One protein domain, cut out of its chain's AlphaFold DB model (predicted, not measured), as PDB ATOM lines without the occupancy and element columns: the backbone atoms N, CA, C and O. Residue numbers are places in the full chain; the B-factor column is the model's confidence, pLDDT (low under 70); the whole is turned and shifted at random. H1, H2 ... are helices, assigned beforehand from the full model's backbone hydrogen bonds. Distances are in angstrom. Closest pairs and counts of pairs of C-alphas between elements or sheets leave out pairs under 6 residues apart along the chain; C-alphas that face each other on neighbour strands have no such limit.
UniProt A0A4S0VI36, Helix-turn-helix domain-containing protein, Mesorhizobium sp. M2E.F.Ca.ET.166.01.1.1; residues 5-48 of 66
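What this domain is: This is residues 5 to 48 of the 66 residues of the protein "Helix-turn-helix domain-containing protein" of Mesorhizobium sp. M2E.F.Ca.ET.166.01.1.1 (UniProt A0A4S0VI36). Three short helices make an angular cluster: H3 has H2 near its first residues and H1 near its last, and H1 and H2 are about perpendicular. A tail without a named element, residues 38 to 48, leaves H3 and folds back. The printed part has 44 residues, is all helix in the order H1, H2, H3, and is compact with a radius of gyration of the C-alphas of 9.5 A, spanning 26 by 19 by 16 A.

How they stand to each other: Start at H1, residues 5 to 13. It only just touches H3, residues 29 to 37, with 3 pairs of C-alphas within 8 A, only at their ends; the closest C-alphas, Arg 8 and Glu 36, are 6.7 A apart, at a steep tilt of 66 degrees, opposite ways. H2, residues 18 to 24, touches H3 at a steep tilt of 58 degrees, opposite ways; look at their closest C-alphas, Ala 22 and Gly 29, 5.3 A apart. H1 and H2 are close but not clearly touching, at 89 degrees, about perpendicular; their closest C-alphas, Arg 11 and Leu 21, are 6.7 A apart. Every O i to N i+4 pair is within hydrogen-bond range in H2 and H3, and 4 of 5 in H1.

Where its parts are: Find C-alpha 5 at (148.581, 313.744, 251.582); from there H1 runs 11.9 A to C-alpha 13. H2 runs 9.9 A, and H3 runs 12.1 A to C-alpha 37 at (158.370, 311.743, 249.860).

The domain as a whole: The C-alphas farthest apart, Gly 15 and Ala 41, are 25.6 A apart. Both links are tight, and the printed part has no cut. Residues 41 to 48 have pLDDT under 70.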
ATOM      1  N   GLN A   5     149.398 313.300 250.456       82.31
ATOM      2  CA  GLN A   5     148.581 313.744 251.582       82.31
ATOM      3  C   GLN A   5     147.455 312.760 251.916       82.31
ATOM      4  O   GLN A   5     147.183 312.534 253.091       82.31
ATOM      5  N   GLN A   6     146.869 312.105 250.909       81.44
ATOM      6  CA  GLN A   6     145.865 311.053 251.110       81.44
ATOM      7  C   GLN A   6     146.420 309.811 251.817       81.44
ATOM      8  O   GLN A   6     145.639 309.051 252.369       81.44
ATOM      9  N   ILE A   7     147.741 309.618 251.838       82.06
ATOM     10  CA  ILE A   7     148.390 308.534 252.588       82.06
ATOM     11  C   ILE A   7     148.844 309.001 253.976       82.06
ATOM     12  O   ILE A   7     148.578 308.331 254.976       82.06
ATOM     13  N   ARG A   8     149.487 310.175 254.059       84.75
ATOM     14  CA  ARG A   8     149.990 310.705 255.336       84.75
ATOM     15  C   ARG A   8     148.863 310.989 256.323       84.75
ATOM     16  O   ARG A   8     149.001 310.625 257.484       84.75
ATOM     17  N   THR A   9     147.767 311.604 255.876       84.75
ATOM     18  CA  THR A   9     146.682 312.033 256.770       84.75
ATOM     19  C   THR A   9     146.021 310.852 257.497       84.75
ATOM     20  O   THR A   9     146.028 310.868 258.728       84.75
ATOM     21  N   PRO A  10     145.539 309.789 256.818       83.44
ATOM     22  CA  PRO A  10     144.976 308.626 257.506       83.44
ATOM     23  C   PRO A  10     145.987 307.958 258.434       83.44
ATOM     24  O   PRO A  10     145.659 307.656 259.577       83.44
ATOM     25  N   ARG A  11     147.243 307.813 257.990       87.56
ATOM     26  CA  ARG A  11     148.310 307.238 258.813       87.56
ATOM     27  C   ARG A  11     148.504 308.024 260.114       87.56
ATOM     28  O   ARG A  11     148.593 307.423 261.179       87.56
ATOM     29  N   THR A  12     148.541 309.356 260.046       87.12
ATOM     30  CA  THR A  12     148.662 310.203 261.243       87.12
ATOM     31  C   THR A  12     147.418 310.163 262.123       87.12
ATOM     32  O   THR A  12     147.555 310.128 263.339       87.12
ATOM     33  N   MET A  13     146.221 310.111 261.531       84.44
ATOM     34  CA  MET A  13     144.963 310.015 262.279       84.44
ATOM     35  C   MET A  13     144.842 308.688 263.033       84.44
ATOM     36  O   MET A  13     144.284 308.651 264.123       84.44
ATOM     37  N   LEU A  14     145.396 307.614 262.468       85.50
ATOM     38  CA  LEU A  14     145.427 306.284 263.072       85.50
ATOM     39  C   LEU A  14     146.623 306.079 264.022       85.50
ATOM     40  O   LEU A  14     146.743 305.018 264.628       85.50
ATOM     41  N   GLY A  15     147.531 307.057 264.144       86.31
ATOM     42  CA  GLY A  15     148.761 306.917 264.934       86.31
ATOM     43  C   GLY A  15     149.748 305.883 264.373       86.31
ATOM     44  O   GLY A  15     150.603 305.382 265.099       86.31
ATOM     45  N   TRP A  16     149.633 305.544 263.088       88.25
ATOM     46  CA  TRP A  16     150.443 304.518 262.441       88.25
ATOM     47  C   TRP A  16     151.816 305.051 262.009       88.25
ATOM     48  O   TRP A  16     152.004 306.191 261.560       88.25
ATOM     49  N   THR A  17     152.808 304.178 262.064       90.62
ATOM     50  CA  THR A  17     154.102 304.349 261.400       90.62
ATOM     51  C   THR A  17     154.015 303.987 259.919       90.62
ATOM     52  O   THR A  17     153.062 303.357 259.464       90.62
ATOM     53  N   GLN A  18     155.018 304.387 259.129       90.75
ATOM     54  CA  GLN A  18     155.079 304.027 257.706       90.75
ATOM     55  C   GLN A  18     155.118 302.504 257.498       90.75
ATOM     56  O   GLN A  18     154.512 302.016 256.553       90.75
ATOM     57  N   ASN A  19     155.778 301.755 258.391       89.19
ATOM     58  CA  ASN A  19     155.833 300.291 258.326       89.19
ATOM     59  C   ASN A  19     154.483 299.639 258.630       89.19
ATOM     60  O   ASN A  19     154.117 298.675 257.975       89.19
ATOM     61  N   GLU A  20     153.738 300.174 259.594       87.31
ATOM     62  CA  GLU A  20     152.391 299.696 259.929       87.31
ATOM     63  C   GLU A  20     151.417 299.912 258.775       87.31
ATOM     64  O   GLU A  20     150.680 299.004 258.403       87.31
ATOM     65  N   LEU A  21     151.484 301.085 258.145       86.19
ATOM     66  CA  LEU A  21     150.754 301.343 256.913       86.19
ATOM     67  C   LEU A  21     151.190 300.395 255.785       86.19
ATOM     68  O   LEU A  21     150.341 299.882 255.065       86.19
ATOM     69  N   ALA A  22     152.496 300.166 255.621       87.38
ATOM     70  CA  ALA A  22     153.026 299.274 254.592       87.38
ATOM     71  C   ALA A  22     152.524 297.837 254.778       87.38
ATOM     72  O   ALA A  22     152.105 297.205 253.814       87.38
ATOM     73  N   GLN A  23     152.509 297.357 256.022       86.81
ATOM     74  CA  GLN A  23     151.993 296.043 256.385       86.81
ATOM     75  C   GLN A  23     150.488 295.935 256.121       86.81
ATOM     76  O   GLN A  23     150.058 294.967 255.504       86.81
ATOM     77  N   ALA A  24     149.699 296.930 256.536       83.94
ATOM     78  CA  ALA A  24     148.252 296.944 256.318       83.94
ATOM     79  C   ALA A  24     147.880 297.022 254.827       83.94
ATOM     80  O   ALA A  24     146.880 296.448 254.408       83.94
ATOM     81  N   ALA A  25     148.688 297.724 254.029       82.69
ATOM     82  CA  ALA A  25     148.504 297.855 252.587       82.69
ATOM     83  C   ALA A  25     149.231 296.769 251.768       82.69
ATOM     84  O   ALA A  25     149.181 296.827 250.543       82.69
ATOM     85  N   GLU A  26     149.905 295.814 252.419       84.19
ATOM     86  CA  GLU A  26     150.669 294.723 251.787       84.19
ATOM     87  C   GLU A  26     151.701 295.201 250.744       84.19
ATOM     88  O   GLU A  26     151.922 294.585 249.701       84.19
ATOM     89  N   ILE A  27     152.372 296.317 251.036       84.19
ATOM     90  CA  ILE A  27     153.428 296.902 250.198       84.19
ATOM     91  C   ILE A  27     154.732 297.047 250.982       84.19
ATOM     92  O   ILE A  27     154.773 296.948 252.205       84.19
ATOM     93  N   SER A  28     155.840 297.302 250.285       89.00
ATOM     94  CA  SER A  28     157.121 297.517 250.959       89.00
ATOM     95  C   SER A  28     157.158 298.864 251.696       89.00
ATOM     96  O   SER A  28     156.629 299.873 251.224       89.00
ATOM     97  N   GLY A  29     157.867 298.921 252.828       88.62
ATOM     98  CA  GLY A  29     158.103 300.183 253.545       88.62
ATOM     99  C   GLY A  29     158.822 301.230 252.683       88.62
ATOM    100  O   GLY A  29     158.541 302.423 252.785       88.62
ATOM    101  N   MET A  30     159.690 300.794 251.759       88.75
ATOM    102  CA  MET A  30     160.292 301.682 250.757       88.75
ATOM    103  C   MET A  30     159.256 302.274 249.799       88.75
ATOM    104  O   MET A  30     159.365 303.452 249.465       88.75
ATOM    105  N   ALA A  31     158.245 301.505 249.382       86.12
ATOM    106  CA  ALA A  31     157.163 302.032 248.555       86.12
ATOM    107  C   ALA A  31     156.393 303.126 249.306       86.12
ATOM    108  O   ALA A  31     156.234 304.219 248.767       86.12
ATOM    109  N   VAL A  32     156.013 302.897 250.569       87.62
ATOM    110  CA  VAL A  32     155.371 303.933 251.403       87.62
ATOM    111  C   VAL A  32     156.254 305.175 251.521       87.62
ATOM    112  O   VAL A  32     155.781 306.286 251.281       87.62
ATOM    113  N   ARG A  33     157.549 305.004 251.817       90.62
ATOM    114  CA  ARG A  33     158.505 306.118 251.913       90.62
ATOM    115  C   ARG A  33     158.583 306.925 250.617       90.62
ATOM    116  O   ARG A  33     158.539 308.150 250.680       90.62
ATOM    117  N   ASN A  34     158.691 306.259 249.469       88.06
ATOM    118  CA  ASN A  34     158.807 306.909 248.162       88.06
ATOM    119  C   ASN A  34     157.520 307.635 247.758       88.06
ATOM    120  O   ASN A  34     157.570 308.692 247.129       88.06
ATOM    121  N   ILE A  35     156.361 307.100 248.145       85.56
ATOM    122  CA  ILE A  35     155.078 307.752 247.892       85.56
ATOM    123  C   ILE A  35     154.897 308.970 248.814       85.56
ATOM    124  O   ILE A  35     154.500 310.037 248.346       85.56
ATOM    125  N   GLU A  36     155.231 308.859 250.105       86.88
ATOM    126  CA  GLU A  36     155.132 309.984 251.048       86.88
ATOM    127  C   GLU A  36     156.144 311.104 250.752       86.88
ATOM    128  O   GLU A  36     155.822 312.277 250.962       86.88
ATOM    129  N   SER A  37     157.340 310.768 250.251       86.88
ATOM    130  CA  SER A  37     158.370 311.743 249.860       86.88
ATOM    131  C   SER A  37     158.113 312.392 248.498       86.88
ATOM    132  O   SER A  37     158.714 313.419 248.191       86.88
ATOM    133  N   GLY A  38     157.217 311.821 247.686       81.75
ATOM    134  CA  GLY A  38     156.965 312.266 246.316       81.75
ATOM    135  C   GLY A  38     157.998 311.781 245.294       81.75
ATOM    136  O   GLY A  38     158.018 312.297 244.182       81.75
ATOM    137  N   ALA A  39     158.836 310.798 245.642       82.44
ATOM    138  CA  ALA A  39     159.732 310.132 244.695       82.44
ATOM    139  C   ALA A  39     158.968 309.267 243.672       82.44
ATOM    140  O   ALA A  39     159.448 309.048 242.563       82.44
ATOM    141  N   THR A  40     157.768 308.798 244.025       74.75
ATOM    142  CA  THR A  40     156.854 308.126 243.092       74.75
ATOM    143  C   THR A  40     155.914 309.151 242.455       74.75
ATOM    144  O   THR A  40     155.059 309.705 243.145       74.75
ATOM    145  N   ALA A  41     156.046 309.377 241.143       61.28
ATOM    146  CA  ALA A  41     155.246 310.356 240.399       61.28
ATOM    147  C   ALA A  41     153.755 309.972 240.279       61.28
ATOM    148  O   ALA A  41     152.900 310.842 240.393       61.28
ATOM    149  N   ASP A  42     153.443 308.676 240.139       64.44
ATOM    150  CA  ASP A  42     152.075 308.166 239.953       64.44
ATOM    151  C   ASP A  42     151.816 306.888 240.775       64.44
ATOM    152  O   ASP A  42     151.888 305.768 240.253       64.44
ATOM    153  N   PRO A  43     151.517 307.001 242.082       64.06
ATOM    154  CA  PRO A  43     151.079 305.852 242.866       64.06
ATOM    155  C   PRO A  43     149.704 305.380 242.370       64.06
ATOM    156  O   PRO A  43     148.702 306.105 242.432       64.06
ATOM    157  N   ARG A  44     149.648 304.148 241.850       64.19
ATOM    158  CA  ARG A  44     148.409 303.554 241.336       64.19
ATOM    159  C   ARG A  44     147.430 303.263 242.486       64.19
ATOM    160  O   ARG A  44     147.864 302.819 243.547       64.19
ATOM    161  N   PRO A  45     146.107 303.438 242.290       60.59
ATOM    162  CA  PRO A  45     145.098 303.166 243.323       60.59
ATOM    163  C   PRO A  45     145.149 301.734 243.876       60.59
ATOM    164  O   PRO A  45     144.906 301.517 245.059       60.59
ATOM    165  N   SER A  46     145.534 300.765 243.039       59.12
ATOM    166  CA  SER A  46     145.702 299.355 243.412       59.12
ATOM    167  C   SER A  46     146.803 299.116 244.450       59.12
ATOM    168  O   SER A  46     146.795 298.083 245.101       59.12
ATOM    169  N   THR A  47     147.732 300.058 244.635       58.59
ATOM    170  CA  THR A  47     148.795 299.994 245.654       58.59
ATOM    171  C   THR A  47     148.291 300.383 247.049       58.59
ATOM    172  O   THR A  47     148.967 300.121 248.034       58.59
ATOM    173  N   VAL A  48     147.123 301.027 247.154       57.34
ATOM    174  CA  VAL A  48     146.628 301.610 248.420       57.34
ATOM    175  C   VAL A  48     145.273 301.035 248.842       57.34
ATOM    176  O   VAL A  48     144.842 301.227 249.976       57.34
TER     177      VAL A  48